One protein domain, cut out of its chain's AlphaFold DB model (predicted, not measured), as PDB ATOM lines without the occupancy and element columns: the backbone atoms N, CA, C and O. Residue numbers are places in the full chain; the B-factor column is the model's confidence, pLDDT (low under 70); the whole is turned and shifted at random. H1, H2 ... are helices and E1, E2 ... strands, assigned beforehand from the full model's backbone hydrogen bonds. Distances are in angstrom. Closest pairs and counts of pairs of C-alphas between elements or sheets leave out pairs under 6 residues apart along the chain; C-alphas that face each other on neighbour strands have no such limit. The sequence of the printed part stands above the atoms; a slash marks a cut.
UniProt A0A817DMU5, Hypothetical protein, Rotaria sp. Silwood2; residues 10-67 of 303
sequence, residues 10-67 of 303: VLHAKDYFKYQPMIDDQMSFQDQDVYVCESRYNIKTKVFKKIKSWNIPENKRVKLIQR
ATOM      1  N   VAL A  10     -37.160  46.326 -38.158       90.94
ATOM      2  CA  VAL A  10     -36.506  47.635 -38.029       90.94
ATOM      3  C   VAL A  10     -35.042  47.509 -38.430       90.94
ATOM      4  O   VAL A  10     -34.295  46.729 -37.841       90.94
ATOM      5  N   LEU A  11     -34.622  48.312 -39.402       90.31
ATOM      6  CA  LEU A  11     -33.256  48.366 -39.913       90.31
ATOM      7  C   LEU A  11     -32.526  49.624 -39.452       90.31
ATOM      8  O   LEU A  11     -33.122  50.687 -39.250       90.31
ATOM      9  N   HIS A  12     -31.200  49.526 -39.352       92.12
ATOM     10  CA  HIS A  12     -30.362  50.713 -39.232       92.12
ATOM     11  C   HIS A  12     -30.390  51.506 -40.538       92.12
ATOM     12  O   HIS A  12     -30.395  50.931 -41.625       92.12
ATOM     13  N   ALA A  13     -30.343  52.833 -40.443       90.69
ATOM     14  CA  ALA A  13     -30.361  53.712 -41.610       90.69
ATOM     15  C   ALA A  13     -29.266  53.411 -42.654       90.69
ATOM     16  O   ALA A  13     -29.471  53.693 -43.827       90.69
ATOM     17  N   LYS A  14     -28.113  52.845 -42.274       88.75
ATOM     18  CA  LYS A  14     -27.057  52.479 -43.237       88.75
ATOM     19  C   LYS A  14     -27.431  51.284 -44.115       88.75
ATOM     20  O   LYS A  14     -27.068  51.264 -45.290       88.75
ATOM     21  N   ASP A  15     -28.146  50.327 -43.538       89.06
ATOM     22  CA  ASP A  15     -28.491  49.063 -44.185       89.06
ATOM     23  C   ASP A  15     -29.840  49.169 -44.892       89.06
ATOM     24  O   ASP A  15     -30.024  48.593 -45.961       89.06
ATOM     25  N   TYR A  16     -30.746  49.994 -44.356       89.88
ATOM     26  CA  TYR A  16     -32.090  50.189 -44.885       89.88
ATOM     27  C   TYR A  16     -32.120  50.595 -46.356       89.88
ATOM     28  O   TYR A  16     -33.053  50.211 -47.032       89.88
ATOM     29  N   PHE A  17     -31.155  51.347 -46.889       89.75
ATOM     30  CA  PHE A  17     -31.188  51.737 -48.309       89.75
ATOM     31  C   PHE A  17     -30.697  50.634 -49.257       89.75
ATOM     32  O   PHE A  17     -31.009  50.666 -50.445       89.75
ATOM     33  N   LYS A  18     -29.938  49.668 -48.730       90.00
ATOM     34  CA  LYS A  18     -29.234  48.637 -49.505       90.00
ATOM     35  C   LYS A  18     -29.888  47.267 -49.405       90.00
ATOM     36  O   LYS A  18     -29.799  46.497 -50.355       90.00
ATOM     37  N   TYR A  19     -30.524  46.971 -48.274       88.81
ATOM     38  CA  TYR A  19     -31.015  45.638 -47.953       88.81
ATOM     39  C   TYR A  19     -32.516  45.617 -47.645       88.81
ATOM     40  O   TYR A  19     -33.061  46.553 -47.058       88.81
ATOM     41  N   GLN A  20     -33.160  44.513 -48.011       87.94
ATOM     42  CA  GLN A  20     -34.542  44.155 -47.699       87.94
ATOM     43  C   GLN A  20     -34.534  42.936 -46.759       87.94
ATOM     44  O   GLN A  20     -33.781  41.990 -47.009       87.94
ATOM     45  N   PRO A  21     -35.334  42.924 -45.680       88.31
ATOM     46  CA  PRO A  21     -35.466  41.743 -44.838       88.31
ATOM     47  C   PRO A  21     -36.393  40.702 -45.487       88.31
ATOM     48  O   PRO A  21     -37.468  41.038 -45.986       88.31
ATOM     49  N   MET A  22     -35.991  39.434 -45.431       83.50
ATOM     50  CA  MET A  22     -36.751  38.264 -45.883       83.50
ATOM     51  C   MET A  22     -36.948  37.284 -44.727       83.50
ATOM     52  O   MET A  22     -36.013  37.031 -43.966       83.50
ATOM     53  N   ILE A  23     -38.159  36.740 -44.604       84.31
ATOM     54  CA  ILE A  23     -38.542  35.751 -43.592       84.31
ATOM     55  C   ILE A  23     -38.448  34.350 -44.192       84.31
ATOM     56  O   ILE A  23     -39.000  34.108 -45.269       84.31
ATOM     57  N   ASP A  24     -37.773  33.445 -43.474       75.12
ATOM     58  CA  ASP A  24     -37.744  31.995 -43.725       75.12
ATOM     59  C   ASP A  24     -37.480  31.615 -45.199       75.12
ATOM     60  O   ASP A  24     -38.038  30.663 -45.731       75.12
ATOM     61  N   ASP A  25     -36.626  32.395 -45.867       68.25
ATOM     62  CA  ASP A  25     -36.192  32.233 -47.258       68.25
ATOM     63  C   ASP A  25     -37.295  32.179 -48.339       68.25
ATOM     64  O   ASP A  25     -37.015  31.833 -49.487       68.25
ATOM     65  N   GLN A  26     -38.539  32.535 -48.003       64.44
ATOM     66  CA  GLN A  26     -39.683  32.403 -48.916       64.44
ATOM     67  C   GLN A  26     -40.471  33.695 -49.131       64.44
ATOM     68  O   GLN A  26     -41.111  33.838 -50.173       64.44
ATOM     69  N   MET A  27     -40.441  34.642 -48.184       72.62
ATOM     70  CA  MET A  27     -41.279  35.841 -48.279       72.62
ATOM     71  C   MET A  27     -40.568  37.104 -47.793       72.62
ATOM     72  O   MET A  27     -40.089  37.187 -46.661       72.62
ATOM     73  N   SER A  28     -40.517  38.114 -48.664       77.56
ATOM     74  CA  SER A  28     -40.066  39.462 -48.310       77.56
ATOM     75  C   SER A  28     -41.095  40.143 -47.407       77.56
ATOM     76  O   SER A  28     -42.301  39.992 -47.622       77.56
ATOM     77  N   PHE A  29     -40.641  40.923 -46.421       81.88
ATOM     78  CA  PHE A  29     -41.545  41.832 -45.714       81.88
ATOM     79  C   PHE A  29     -42.125  42.853 -46.699       81.88
ATOM     80  O   PHE A  29     -41.420  43.350 -47.582       81.88
ATOM     81  N   GLN A  30     -43.401  43.196 -46.517       81.00
ATOM     82  CA  GLN A  30     -44.012  44.308 -47.238       81.00
ATOM     83  C   GLN A  30     -43.343  45.618 -46.815       81.00
ATOM     84  O   GLN A  30     -43.036  45.804 -45.638       81.00
ATOM     85  N   ASP A  31     -43.155  46.552 -47.749       82.81
ATOM     86  CA  ASP A  31     -42.439  47.808 -47.481       82.81
ATOM     87  C   ASP A  31     -43.082  48.649 -46.362       82.81
ATOM     88  O   ASP A  31     -42.392  49.401 -45.678       82.81
ATOM     89  N   GLN A  32     -44.388  48.486 -46.124       85.31
ATOM     90  CA  GLN A  32     -45.110  49.132 -45.020       85.31
ATOM     91  C   GLN A  32     -44.713  48.622 -43.625       85.31
ATOM     92  O   GLN A  32     -44.885  49.337 -42.638       85.31
ATOM     93  N   ASP A  33     -44.153  47.414 -43.544       88.19
ATOM     94  CA  ASP A  33     -43.759  46.753 -42.298       88.19
ATOM     95  C   ASP A  33     -42.238  46.790 -42.068       88.19
ATOM     96  O   ASP A  33     -41.734  46.224 -41.090       88.19
ATOM     97  N   VAL A  34     -41.495  47.473 -42.948       89.62
ATOM     98  CA  VAL A  34     -40.050  47.687 -42.826       89.62
ATOM     99  C   VAL A  34     -39.777  49.127 -42.408       89.62
ATOM    100  O   VAL A  34     -39.976  50.077 -43.159       89.62
ATOM    101  N   TYR A  35     -39.251  49.295 -41.201       91.62
ATOM    102  CA  TYR A  35     -38.998  50.600 -40.602       91.62
ATOM    103  C   TYR A  35     -37.503  50.910 -40.532       91.62
ATOM    104  O   TYR A  35     -36.656  50.019 -40.447       91.62
ATOM    105  N   VAL A  36     -37.173  52.202 -40.501       92.12
ATOM    106  CA  VAL A  36     -35.794  52.697 -40.405       92.12
ATOM    107  C   VAL A  36     -35.539  53.392 -39.068       92.12
ATOM    108  O   VAL A  36     -36.343  54.199 -38.602       92.12
ATOM    109  N   CYS A  37     -34.389  53.115 -38.454       92.69
ATOM    110  CA  CYS A  37     -33.941  53.759 -37.223       92.69
ATOM    111  C   CYS A  37     -32.542  54.374 -37.394       92.69
ATOM    112  O   CYS A  37     -31.559  53.681 -37.659       92.69
ATOM    113  N   GLU A  38     -32.435  55.695 -37.212       90.94
ATOM    114  CA  GLU A  38     -31.151  56.421 -37.249       90.94
ATOM    115  C   GLU A  38     -30.657  56.823 -35.847       90.94
ATOM    116  O   GLU A  38     -29.450  56.904 -35.593       90.94
ATOM    117  N   SER A  39     -31.582  57.099 -34.925       92.69
ATOM    118  CA  SER A  39     -31.291  57.719 -33.631       92.69
ATOM    119  C   SER A  39     -32.108  57.098 -32.503       92.69
ATOM    120  O   SER A  39     -33.249  56.691 -32.697       92.69
ATOM    121  N   ARG A  40     -31.537  57.085 -31.295       91.44
ATOM    122  CA  ARG A  40     -32.254  56.787 -30.051       91.44
ATOM    123  C   ARG A  40     -32.892  58.063 -29.532       91.44
ATOM    124  O   ARG A  40     -32.241  59.107 -29.509       91.44
ATOM    125  N   TYR A  41     -34.126  57.955 -29.063       92.44
ATOM    126  CA  TYR A  41     -34.812  59.029 -28.361       92.44
ATOM    127  C   TYR A  41     -34.816  58.746 -26.858       92.44
ATOM    128  O   TYR A  41     -35.247  57.678 -26.425       92.44
ATOM    129  N   ASN A  42     -34.314  59.686 -26.058       90.25
ATOM    130  CA  ASN A  42     -34.408  59.607 -24.604       90.25
ATOM    131  C   ASN A  42     -35.663  60.353 -24.140       90.25
ATOM    132  O   ASN A  42     -35.725  61.573 -24.254       90.25
ATOM    133  N   ILE A  43     -36.635  59.623 -23.588       88.00
ATOM    134  CA  ILE A  43     -37.924  60.180 -23.149       88.00
ATOM    135  C   ILE A  43     -37.747  61.154 -21.975       88.00
ATOM    136  O   ILE A  43     -38.403  62.192 -21.943       88.00
ATOM    137  N   LYS A  44     -36.837  60.855 -21.037       90.00
ATOM    138  CA  LYS A  44     -36.609  61.687 -19.844       90.00
ATOM    139  C   LYS A  44     -35.985  63.029 -20.214       90.00
ATOM    140  O   LYS A  44     -36.432  64.065 -19.744       90.00
ATOM    141  N   THR A  45     -34.959  63.006 -21.063       91.06
ATOM    142  CA  THR A  45     -34.229  64.224 -21.444       91.06
ATOM    143  C   THR A  45     -34.779  64.884 -22.705       91.06
ATOM    144  O   THR A  45     -34.332  65.970 -23.042       91.06
ATOM    145  N   LYS A  46     -35.707  64.237 -23.423       88.06
ATOM    146  CA  LYS A  46     -36.264  64.679 -24.714       88.06
ATOM    147  C   LYS A  46     -35.190  64.977 -25.776       88.06
ATOM    148  O   LYS A  46     -35.314  65.912 -26.559       88.06
ATOM    149  N   VAL A  47     -34.116  64.178 -25.809       90.00
ATOM    150  CA  VAL A  47     -32.967  64.369 -26.719       90.00
ATOM    151  C   VAL A  47     -32.800  63.171 -27.648       90.00
ATOM    152  O   VAL A  47     -32.874  62.018 -27.214       90.00
ATOM    153  N   PHE A  48     -32.500  63.458 -28.916       90.94
ATOM    154  CA  PHE A  48     -32.087  62.465 -29.903       90.94
ATOM    155  C   PHE A  48     -30.569  62.263 -29.880       90.94
ATOM    156  O   PHE A  48     -29.800  63.223 -29.904       90.94
ATOM    157  N   LYS A  49     -30.124  61.004 -29.869       92.81
ATOM    158  CA  LYS A  49     -28.710  60.624 -30.007       92.81
ATOM    159  C   LYS A  49     -28.545  59.640 -31.161       92.81
ATOM    160  O   LYS A  49     -29.169  58.579 -31.162       92.81
ATOM    161  N   LYS A  50     -27.682  59.968 -32.124       93.81
ATOM    162  CA  LYS A  50     -27.421  59.125 -33.299       93.81
ATOM    163  C   LYS A  50     -26.804  57.783 -32.900       93.81
ATOM    164  O   LYS A  50     -25.885  57.734 -32.081       93.81
ATOM    165  N   ILE A  51     -27.299  56.696 -33.489       90.50
ATOM    166  CA  ILE A  51     -26.810  55.344 -33.207       90.50
ATOM    167  C   ILE A  51     -25.534  55.094 -34.009       90.50
ATOM    168  O   ILE A  51     -25.566  55.088 -35.240       90.50
ATOM    169  N   LYS A  52     -24.417  54.884 -33.305       87.88
ATOM    170  CA  LYS A  52     -23.116  54.568 -33.915       87.88
ATOM    171  C   LYS A  52     -22.953  53.072 -34.202       87.88
ATOM    172  O   LYS A  52     -22.514  52.726 -35.293       87.88
ATOM    173  N   SER A  53     -23.338  52.223 -33.251       86.75
ATOM    174  CA  SER A  53     -23.306  50.761 -33.358       86.75
ATOM    175  C   SER A  53     -24.715  50.177 -33.246       86.75
ATOM    176  O   SER A  53     -25.489  50.536 -32.349       86.75
ATOM    177  N   TRP A  54     -25.057  49.296 -34.184       86.19
ATOM    178  CA  TRP A  54     -26.337  48.594 -34.232       86.19
ATOM    179  C   TRP A  54     -26.165  47.178 -33.681       86.19
ATOM    180  O   TRP A  54     -25.964  46.226 -34.422       86.19
ATOM    181  N   ASN A  55     -26.202  47.057 -32.355       81.00
ATOM    182  CA  ASN A  55     -26.022  45.780 -31.664       81.00
ATOM    183  C   ASN A  55     -27.395  45.174 -31.343       81.00
ATOM    184  O   ASN A  55     -27.828  45.202 -30.190       81.00
ATOM    185  N   ILE A  56     -28.115  44.716 -32.369       76.56
ATOM    186  CA  ILE A  56     -29.352  43.942 -32.188       76.56
ATOM    187  C   ILE A  56     -29.004  42.453 -32.297       76.56
ATOM    188  O   ILE A  56     -28.255  42.102 -33.207       76.56
ATOM    189  N   PRO A  57     -29.510  41.586 -31.397       77.25
ATOM    190  CA  PRO A  57     -29.319  40.143 -31.510       77.25
ATOM    191  C   PRO A  57     -29.768  39.636 -32.882       77.25
ATOM    192  O   PRO A  57     -30.863  39.971 -33.337       77.25
ATOM    193  N   GLU A  58     -28.927  38.841 -33.541       68.00
ATOM    194  CA  GLU A  58     -29.252  38.274 -34.848       68.00
ATOM    195  C   GLU A  58     -30.471  37.350 -34.749       68.00
ATOM    196  O   GLU A  58     -30.500  36.384 -33.981       68.00
ATOM    197  N   ASN A  59     -31.496  37.645 -35.548       76.31
ATOM    198  CA  ASN A  59     -32.694  36.822 -35.637       76.31
ATOM    199  C   ASN A  59     -32.491  35.739 -36.699       76.31
ATOM    200  O   ASN A  59     -32.479  36.035 -37.887       76.31
ATOM    201  N   LYS A  60     -32.430  34.469 -36.283       73.00
ATOM    202  CA  LYS A  60     -32.212  33.317 -37.188       73.00
ATOM    203  C   LYS A  60     -33.253  33.165 -38.312       73.00
ATOM    204  O   LYS A  60     -32.978  32.475 -39.284       73.00
ATOM    205  N   ARG A  61     -34.434  33.776 -38.173       78.94
ATOM    206  CA  ARG A  61     -35.550  33.697 -39.137       78.94
ATOM    207  C   ARG A  61     -35.535  34.782 -40.210       78.94
ATOM    208  O   ARG A  61     -36.239  34.649 -41.204       78.94
ATOM    209  N   VAL A  62     -34.788  35.870 -40.000       84.75
ATOM    210  CA  VAL A  62     -34.790  37.015 -40.918       84.75
ATOM    211  C   VAL A  62     -33.408  37.181 -41.523       84.75
ATOM    212  O   VAL A  62     -32.445  37.444 -40.805       84.75
ATOM    213  N   LYS A  63     -33.318  37.064 -42.848       85.19
ATOM    214  CA  LYS A  63     -32.087  37.315 -43.605       85.19
ATOM    215  C   LYS A  63     -32.202  38.615 -44.386       85.19
ATOM    216  O   LYS A  63     -33.280  38.987 -44.837       85.19
ATOM    217  N   LEU A  64     -31.084  39.320 -44.526       88.19
ATOM    218  CA  LEU A  64     -31.002  40.570 -45.277       88.19
ATOM    219  C   LEU A  64     -30.497  40.280 -46.687       88.19
ATOM    220  O   LEU A  64     -29.408  39.738 -46.852       88.19
ATOM    221  N   ILE A  65     -31.285  40.653 -47.691       87.75
ATOM    222  CA  ILE A  65     -30.956  40.481 -49.111       87.75
ATOM    223  C   ILE A  65     -30.698  41.847 -49.716       87.75
ATOM    224  O   ILE A  65     -31.363  42.819 -49.362       87.75
ATOM    225  N   GLN A  66     -29.730  41.936 -50.619       88.12
ATOM    226  CA  GLN A  66     -29.447  43.167 -51.343       88.12
ATOM    227  C   GLN A  66     -30.608  43.517 -52.284       88.12
ATOM    228  O   GLN A  66     -31.120  42.653 -52.986       88.12
ATOM    229  N   ARG A  67     -31.022  44.787 -52.299       85.62
ATOM    230  CA  ARG A  67     -32.037  45.272 -53.237       85.62
ATOM    231  C   ARG A  67     -31.464  45.437 -54.639       85.62
ATOM    232  O   ARG A  67     -30.372  45.984 -54.791       85.62
TER     233      ARG A  67
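Overview. This is residues 10 to 67 of the 303 residues of the protein "Hypothetical protein" of Rotaria sp. Silwood2 (UniProt A0A817DMU5). Three separate two-stranded pairs follow one another in a loose row: E2 with E6 near one end, E1 with E3 in the middle, and the hairpin E4 and E5 at the other end. The short helix H1 sits by the middle pair, and a long link, residues 51 to 61, runs back from E5 to E6. The printed part has 58 residues with one named helix and six named strands, in the order E1 H1 E2 E3 E4 E5 E6, mostly strand by class; E1 and E3 are parallel, the other two pairs antiparallel. It is loose, with a radius of gyration of the C-alphas of 13.3 A, and spans 42 by 21 by 17 A, only just a rod.

Arrangement. Look first at E2, residues 19 to 23, and E6, residues 62 to 66, antiparallel at 145 degrees; N 20 and O 65 are 2.8 A apart, within hydrogen-bond range. Residues 22 to 23 of E2 also pair, antiparallel, with residues 27 to 28. Next find E1, residues 10 to 12, parallel to E3, residues 34 to 37, at 43 degrees, with N 11 and O 35 at 2.9 A. The closest C-alphas of E2 and E3 are those of Pro 21 and Val 34, 7.8 A apart. H1, residues 13 to 16, is too short for an O i to N i+4 pair, and its one O i to N i+3 pair is not within range; its closest C-alpha pair with E3 is Ala 13 and Val 36, 5.7 A. E3 runs on into E4, residues 39 to 42, at 69 degrees. E4 forms a hairpin with E5, residues 47 to 50, with N 40 and O 49 at 2.8 A; E5 and E6 are apart.

Along the chain. Find C-alpha 10 at (-36.506, 47.635, -38.029), where E1 begins. E2 and E6 each measure 13.2 A, and E6 ends at C-alpha 66, (-29.447, 43.167, -51.343).

Size, cuts and confidence. The farthest C-alphas, Gln 26 and Thr 45, are 42.4 A apart. The printed part has no cut, and E5 to E6 is its long link. Residues 25 to 26 and 58 have pLDDT under 70.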